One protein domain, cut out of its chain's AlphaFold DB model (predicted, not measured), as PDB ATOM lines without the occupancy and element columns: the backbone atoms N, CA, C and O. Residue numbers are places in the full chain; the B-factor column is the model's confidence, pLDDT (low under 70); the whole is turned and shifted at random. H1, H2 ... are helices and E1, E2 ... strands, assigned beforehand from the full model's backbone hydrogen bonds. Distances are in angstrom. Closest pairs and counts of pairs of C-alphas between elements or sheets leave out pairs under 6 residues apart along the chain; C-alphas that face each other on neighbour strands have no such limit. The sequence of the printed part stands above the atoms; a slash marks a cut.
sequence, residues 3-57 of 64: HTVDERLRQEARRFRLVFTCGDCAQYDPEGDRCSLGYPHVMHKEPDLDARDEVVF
ATOM      1  N   HIS A   3     -30.245 -31.837 -26.053       91.38
ATOM      2  CA  HIS A   3     -31.603 -32.337 -26.229       91.38
ATOM      3  C   HIS A   3     -31.740 -33.010 -27.596       91.38
ATOM      4  O   HIS A   3     -31.292 -32.463 -28.604       91.38
ATOM      5  N   THR A   4     -32.377 -34.178 -27.640       95.75
ATOM      6  CA  THR A   4     -32.708 -34.853 -28.901       95.75
ATOM      7  C   THR A   4     -33.753 -34.046 -29.668       95.75
ATOM      8  O   THR A   4     -34.687 -33.500 -29.069       95.75
ATOM      9  N   VAL A   5     -33.592 -33.973 -30.988       95.94
ATOM     10  CA  VAL A   5     -34.527 -33.318 -31.905       95.94
ATOM     11  C   VAL A   5     -35.543 -34.345 -32.396       95.94
ATOM     12  O   VAL A   5     -35.351 -35.040 -33.395       95.94
ATOM     13  N   ASP A   6     -36.643 -34.446 -31.659       96.81
ATOM     14  CA  ASP A   6     -37.799 -35.245 -32.048       96.81
ATOM     15  C   ASP A   6     -38.782 -34.439 -32.920       96.81
ATOM     16  O   ASP A   6     -38.659 -33.228 -33.114       96.81
ATOM     17  N   GLU A   7     -39.777 -35.129 -33.481       96.75
ATOM     18  CA  GLU A   7     -40.796 -34.492 -34.322       96.75
ATOM     19  C   GLU A   7     -41.613 -33.442 -33.555       96.75
ATOM     20  O   GLU A   7     -42.007 -32.420 -34.117       96.75
ATOM     21  N   ARG A   8     -41.819 -33.649 -32.250       95.88
ATOM     22  CA  ARG A   8     -42.536 -32.692 -31.409       95.88
ATOM     23  C   ARG A   8     -41.780 -31.368 -31.325       95.88
ATOM     24  O   ARG A   8     -42.377 -30.327 -31.589       95.88
ATOM     25  N   LEU A   9     -40.481 -31.398 -31.031       94.62
ATOM     26  CA  LEU A   9     -39.650 -30.199 -30.961       94.62
ATOM     27  C   LEU A   9     -39.624 -29.466 -32.305       94.62
ATOM     28  O   LEU A   9     -39.727 -28.242 -32.329       94.62
ATOM     29  N   ARG A  10     -39.549 -30.189 -33.429       95.44
ATOM     30  CA  ARG A  10     -39.616 -29.570 -34.764       95.44
ATOM     31  C   ARG A  10     -40.945 -28.845 -34.995       95.44
ATOM     32  O   ARG A  10     -40.962 -27.716 -35.486       95.44
ATOM     33  N   GLN A  11     -42.063 -29.464 -34.620       96.25
ATOM     34  CA  GLN A  11     -43.389 -28.848 -34.729       96.25
ATOM     35  C   GLN A  11     -43.532 -27.624 -33.824       96.25
ATOM     36  O   GLN A  11     -44.046 -26.596 -34.263       96.25
ATOM     37  N   GLU A  12     -43.059 -27.709 -32.583       95.06
ATOM     38  CA  GLU A  12     -43.063 -26.599 -31.629       95.06
ATOM     39  C   GLU A  12     -42.182 -25.445 -32.122       95.06
ATOM     40  O   GLU A  12     -42.633 -24.300 -32.125       95.06
ATOM     41  N   ALA A  13     -40.981 -25.737 -32.631       94.00
ATOM     42  CA  ALA A  13     -40.081 -24.746 -33.217       94.00
ATOM     43  C   ALA A  13     -40.744 -23.972 -34.360       94.00
ATOM     44  O   ALA A  13     -40.711 -22.741 -34.368       94.00
ATOM     45  N   ARG A  14     -41.423 -24.676 -35.274       93.88
ATOM     46  CA  ARG A  14     -42.186 -24.060 -36.373       93.88
ATOM     47  C   ARG A  14     -43.387 -23.256 -35.871       93.88
ATOM     48  O   ARG A  14     -43.595 -22.123 -36.300       93.88
ATOM     49  N   ARG A  15     -44.182 -23.830 -34.962       96.62
ATOM     50  CA  ARG A  15     -45.422 -23.230 -34.444       96.62
ATOM     51  C   ARG A  15     -45.158 -21.966 -33.637       96.62
ATOM     52  O   ARG A  15     -45.880 -20.985 -33.788       96.62
ATOM     53  N   PHE A  16     -44.153 -22.009 -32.770       94.88
ATOM     54  CA  PHE A  16     -43.833 -20.932 -31.837       94.88
ATOM     55  C   PHE A  16     -42.698 -20.034 -32.320       94.88
ATOM     56  O   PHE A  16     -42.390 -19.060 -31.640       94.88
ATOM     57  N   ARG A  17     -42.113 -20.324 -33.491       92.75
ATOM     58  CA  ARG A  17     -40.981 -19.585 -34.068       92.75
ATOM     59  C   ARG A  17     -39.852 -19.432 -33.052       92.75
ATOM     60  O   ARG A  17     -39.443 -18.321 -32.730       92.75
ATOM     61  N   LEU A  18     -39.410 -20.561 -32.500       91.81
ATOM     62  CA  LEU A  18     -38.390 -20.562 -31.456       91.81
ATOM     63  C   LEU A  18     -37.096 -19.927 -31.969       91.81
ATOM     64  O   LEU A  18     -36.605 -20.271 -33.041       91.81
ATOM     65  N   VAL A  19     -36.539 -19.033 -31.156       93.44
ATOM     66  CA  VAL A  19     -35.284 -18.335 -31.426       93.44
ATOM     67  C   VAL A  19     -34.264 -18.796 -30.396       93.44
ATOM     68  O   VAL A  19     -34.490 -18.665 -29.196       93.44
ATOM     69  N   PHE A  20     -33.174 -19.401 -30.861       92.75
ATOM     70  CA  PHE A  20     -32.188 -20.044 -29.986       92.75
ATOM     71  C   PHE A  20     -30.759 -20.025 -30.556       92.75
ATOM     72  O   PHE A  20     -29.872 -20.681 -30.009       92.75
ATOM     73  N   THR A  21     -30.521 -19.292 -31.650       94.94
ATOM     74  CA  THR A  21     -29.193 -19.191 -32.273       94.94
ATOM     75  C   THR A  21     -28.399 -18.028 -31.702       94.94
ATOM     76  O   THR A  21     -28.964 -17.005 -31.322       94.94
ATOM     77  N   CYS A  22     -27.071 -18.135 -31.666       95.25
ATOM     78  CA  CYS A  22     -26.222 -17.037 -31.202       95.25
ATOM     79  C   CYS A  22     -26.406 -15.761 -32.031       95.25
ATOM     80  O   CYS A  22     -26.279 -14.679 -31.470       95.25
ATOM     81  N   GLY A  23     -26.787 -15.876 -33.308       93.25
ATOM     82  CA  GLY A  23     -27.112 -14.723 -34.145       93.25
ATOM     83  C   GLY A  23     -28.191 -13.828 -33.539       93.25
ATOM     84  O   GLY A  23     -28.125 -12.624 -33.728       93.25
ATOM     85  N   ASP A  24     -29.117 -14.388 -32.762       94.38
ATOM     86  CA  ASP A  24     -30.231 -13.677 -32.126       94.38
ATOM     87  C   ASP A  24     -30.015 -13.396 -30.630       94.38
ATOM     88  O   ASP A  24     -30.887 -12.848 -29.956       94.38
ATOM     89  N   CYS A  25     -28.858 -13.782 -30.096       95.81
ATOM     90  CA  CYS A  25     -28.539 -13.665 -28.682       95.81
ATOM     91  C   CYS A  25     -27.853 -12.323 -28.376       95.81
ATOM     92  O   CYS A  25     -26.850 -11.984 -29.001       95.81
ATOM     93  N   ALA A  26     -28.305 -11.614 -27.344       96.25
ATOM     94  CA  ALA A  26     -27.687 -10.398 -26.814       96.25
ATOM     95  C   ALA A  26     -26.258 -10.622 -26.278       96.25
ATOM     96  O   ALA A  26     -25.487  -9.678 -26.142       96.25
ATOM     97  N   GLN A  27     -25.891 -11.875 -25.987       94.81
ATOM     98  CA  GLN A  27     -24.565 -12.252 -25.488       94.81
ATOM     99  C   GLN A  27     -23.559 -12.580 -26.604       94.81
ATOM    100  O   GLN A  27     -22.405 -12.888 -26.305       94.81
ATOM    101  N   TYR A  28     -23.968 -12.596 -27.877       95.69
ATOM    102  CA  TYR A  28     -23.046 -12.861 -28.982       95.69
ATOM    103  C   TYR A  28     -22.225 -11.611 -29.317       95.69
ATOM    104  O   TYR A  28     -22.776 -10.543 -29.571       95.69
ATOM    105  N   ASP A  29     -20.903 -11.767 -29.313       93.31
ATOM    106  CA  ASP A  29     -19.909 -10.777 -29.721       93.31
ATOM    107  C   ASP A  29     -19.512 -11.065 -31.184       93.31
ATOM    108  O   ASP A  29     -18.738 -12.002 -31.430       93.31
ATOM    109  N   PRO A  30     -20.047 -10.307 -32.165       91.12
ATOM    110  CA  PRO A  30     -19.749 -10.525 -33.577       91.12
ATOM    111  C   PRO A  30     -18.327 -10.097 -33.962       91.12
ATOM    112  O   PRO A  30     -17.780 -10.642 -34.917       91.12
ATOM    113  N   GLU A  31     -17.706  -9.160 -33.239       92.12
ATOM    114  CA  GLU A  31     -16.334  -8.714 -33.525       92.12
ATOM    115  C   GLU A  31     -15.318  -9.794 -33.137       92.12
ATOM    116  O   GLU A  31     -14.340 -10.031 -33.849       92.12
ATOM    117  N   GLY A  32     -15.564 -10.475 -32.016       90.38
ATOM    118  CA  GLY A  32     -14.741 -11.575 -31.516       90.38
ATOM    119  C   GLY A  32     -15.155 -12.975 -31.984       90.38
ATOM    120  O   GLY A  32     -14.525 -13.942 -31.554       90.38
ATOM    121  N   ASP A  33     -16.213 -13.090 -32.796       91.88
ATOM    122  CA  ASP A  33     -16.874 -14.339 -33.215       91.88
ATOM    123  C   ASP A  33     -17.085 -15.342 -32.060       91.88
ATOM    124  O   ASP A  33     -16.738 -16.524 -32.151       91.88
ATOM    125  N   ARG A  34     -17.619 -14.873 -30.923       92.62
ATOM    126  CA  ARG A  34     -17.721 -15.663 -29.677       92.62
ATOM    127  C   ARG A  34     -18.870 -15.216 -28.777       92.62
ATOM    128  O   ARG A  34     -19.510 -14.203 -29.007       92.62
ATOM    129  N   CYS A  35     -19.134 -15.977 -27.719       93.38
ATOM    130  CA  CYS A  35     -20.008 -15.531 -26.630       93.38
ATOM    131  C   CYS A  35     -19.263 -14.556 -25.696       93.38
ATOM    132  O   CYS A  35     -18.066 -14.730 -25.465       93.38
ATOM    133  N   SER A  36     -19.974 -13.603 -25.085       93.62
ATOM    134  CA  SER A  36     -19.475 -12.681 -24.044       93.62
ATOM    135  C   SER A  36     -18.827 -13.400 -22.852       93.62
ATOM    136  O   SER A  36     -17.939 -12.868 -22.194       93.62
ATOM    137  N   LEU A  37     -19.233 -14.649 -22.609       91.44
ATOM    138  CA  LEU A  37     -18.700 -15.530 -21.569       91.44
ATOM    139  C   LEU A  37     -17.482 -16.359 -22.027       91.44
ATOM    140  O   LEU A  37     -17.023 -17.231 -21.293       91.44
ATOM    141  N   GLY A  38     -16.983 -16.147 -23.248       90.50
ATOM    142  CA  GLY A  38     -15.822 -16.846 -23.810       90.50
ATOM    143  C   GLY A  38     -16.104 -18.242 -24.379       90.50
ATOM    144  O   GLY A  38     -15.178 -18.905 -24.843       90.50
ATOM    145  N   TYR A  39     -17.357 -18.706 -24.376       88.81
ATOM    146  CA  TYR A  39     -17.719 -20.010 -24.942       88.81
ATOM    147  C   TYR A  39     -17.779 -19.993 -26.481       88.81
ATOM    148  O   TYR A  39     -18.209 -18.993 -27.071       88.81
ATOM    149  N   PRO A  40     -17.421 -21.111 -27.145       87.69
ATOM    150  CA  PRO A  40     -17.575 -21.252 -28.587       87.69
ATOM    151  C   PRO A  40     -19.057 -21.272 -28.977       87.69
ATOM    152  O   PRO A  40     -19.894 -21.849 -28.282       87.69
ATOM    153  N   HIS A  41     -19.379 -20.679 -30.126       90.50
ATOM    154  CA  HIS A  41     -20.763 -20.544 -30.597       90.50
ATOM    155  C   HIS A  41     -21.124 -21.444 -31.780       90.50
ATOM    156  O   HIS A  41     -22.281 -21.476 -32.176       90.50
ATOM    157  N   VAL A  42     -20.168 -22.214 -32.317       90.44
ATOM    158  CA  VAL A  42     -20.357 -23.069 -33.508       90.44
ATOM    159  C   VAL A  42     -21.592 -23.977 -33.422       90.44
ATOM    160  O   VAL A  42     -22.287 -24.177 -34.413       90.44
ATOM    161  N   MET A  43     -21.915 -24.468 -32.223       88.38
ATOM    162  CA  MET A  43     -23.074 -25.335 -31.977       88.38
ATOM    163  C   MET A  43     -24.420 -24.604 -32.065       88.38
ATOM    164  O   MET A  43     -25.449 -25.255 -32.199       88.38
ATOM    165  N   HIS A  44     -24.414 -23.273 -32.014       92.88
ATOM    166  CA  HIS A  44     -25.593 -22.408 -31.977       92.88
ATOM    167  C   HIS A  44     -25.674 -21.476 -33.202       92.88
ATOM    168  O   HIS A  44     -26.377 -20.471 -33.143       92.88
ATOM    169  N   LYS A  45     -24.930 -21.754 -34.285       90.75
ATOM    170  CA  LYS A  45     -24.938 -20.937 -35.515       90.75
ATOM    171  C   LYS A  45     -26.197 -21.136 -36.359       90.75
ATOM    172  O   LYS A  45     -26.746 -20.170 -36.869       90.75
ATOM    173  N   GLU A  46     -26.643 -22.383 -36.486       89.94
ATOM    174  CA  GLU A  46     -27.711 -22.769 -37.412       89.94
ATOM    175  C   GLU A  46     -29.030 -23.038 -36.669       89.94
ATOM    176  O   GLU A  46     -29.025 -23.849 -35.735       89.94
ATOM    177  N   PRO A  47     -30.154 -22.416 -37.078       89.69
ATOM    178  CA  PRO A  47     -31.475 -22.650 -36.489       89.69
ATOM    179  C   PRO A  47     -32.168 -23.908 -37.031       89.69
ATOM    180  O   PRO A  47     -33.218 -24.290 -36.520       89.69
ATOM    181  N   ASP A  48     -31.640 -24.522 -38.092       90.88
ATOM    182  CA  ASP A  48     -32.310 -25.628 -38.771       90.88
ATOM    183  C   ASP A  48     -32.278 -26.920 -37.934       90.88
ATOM    184  O   ASP A  48     -31.223 -27.521 -37.704       90.88
ATOM    185  N   LEU A  49     -33.463 -27.340 -37.481       93.38
ATOM    186  CA  LEU A  49     -33.688 -28.581 -36.737       93.38
ATOM    187  C   LEU A  49     -34.050 -29.770 -37.646       93.38
ATOM    188  O   LEU A  49     -34.054 -30.911 -37.179       93.38
ATOM    189  N   ASP A  50     -34.368 -29.559 -38.925       91.44
ATOM    190  CA  ASP A  50     -34.664 -30.664 -39.846       91.44
ATOM    191  C   ASP A  50     -33.378 -31.412 -40.247       91.44
ATOM    192  O   ASP A  50     -33.416 -32.615 -40.494       91.44
ATOM    193  N   ALA A  51     -32.226 -30.737 -40.221       89.69
ATOM    194  CA  ALA A  51     -30.925 -31.299 -40.590       89.69
ATOM    195  C   ALA A  51     -30.120 -31.914 -39.421       89.69
ATOM    196  O   ALA A  51     -28.929 -32.192 -39.583       89.69
ATOM    197  N   ARG A  52     -30.706 -32.065 -38.222       90.88
ATOM    198  CA  ARG A  52     -29.962 -32.447 -37.003       90.88
ATOM    199  C   ARG A  52     -30.749 -33.409 -36.113       90.88
ATOM    200  O   ARG A  52     -31.966 -33.290 -35.985       90.88
ATOM    201  N   ASP A  53     -30.018 -34.299 -35.444       94.38
ATOM    202  CA  ASP A  53     -30.563 -35.249 -34.460       94.38
ATOM    203  C   ASP A  53     -30.537 -34.702 -33.023       94.38
ATOM    204  O   ASP A  53     -31.305 -35.136 -32.164       94.38
ATOM    205  N   GLU A  54     -29.669 -33.725 -32.752       94.25
ATOM    206  CA  GLU A  54     -29.492 -33.114 -31.435       94.25
ATOM    207  C   GLU A  54     -29.318 -31.595 -31.537       94.25
ATOM    208  O   GLU A  54     -28.718 -31.071 -32.481       94.25
ATOM    209  N   VAL A  55     -29.810 -30.894 -30.516       92.69
ATOM    210  CA  VAL A  55     -29.604 -29.461 -30.306       92.69
ATOM    211  C   VAL A  55     -29.006 -29.217 -28.923       92.69
ATOM    212  O   VAL A  55     -29.342 -29.879 -27.938       92.69
ATOM    213  N   VAL A  56     -28.103 -28.241 -28.837       91.62
ATOM    214  CA  VAL A  56     -27.529 -27.793 -27.567       91.62
ATOM    215  C   VAL A  56     -28.163 -26.462 -27.197       91.62
ATOM    216  O   VAL A  56     -27.945 -25.460 -27.864       91.62
ATOM    217  N   PHE A  57     -28.934 -26.435 -26.113       88.75
ATOM    218  CA  PHE A  57     -29.460 -25.188 -25.569       88.75
ATOM    219  C   PHE A  57     -28.430 -24.512 -24.663       88.75
ATOM    220  O   PHE A  57     -27.904 -25.122 -23.713       88.75
TER     221      PHE A  57
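What this domain is: This is residues 3 to 57 of the 64 residues of an uncharacterized protein of Polyangium fumosum (UniProt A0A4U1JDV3). Little regular structure is seen: one helix, H1, makes one end of an elongated loop, and the chain runs from it to a far end round Glu 31 and folds back, so that E1 comes beside residues 3 to 4. The 55 printed residues hold one named helix, then one named strand, with 13 residues in them, mixed in class. The whole is only just compact, close to loose, with a radius of gyration of the C-alphas of 12.1 A, and spans 35 by 19 by 15 A.

Where its parts are: H1, residues 7 to 16, is 14.1 A long, from C-alpha 7 at (-40.796, -34.492, -34.322) to C-alpha 16 at (-43.833, -20.932, -31.837). E1, residues 54 to 56, ends with C-alpha 56 at (-27.529, -27.793, -27.567).

How they stand to each other: In H1 every O i to N i+4 pair is within hydrogen-bond range. H1 and E1 are apart. E1 pairs with no named strand, but its residues 54 to 55 pair with residues 3 to 4, antiparallel. Residues 28 to 29 pair with residues 34 to 35, antiparallel.

The domain as a whole: The C-alphas of Arg 8 and Glu 31, the two farthest apart, are 35.6 A apart. The link from H1 to E1, 37 residues, is long. The printed part has no cut, and no printed residue is under 70 in pLDDT.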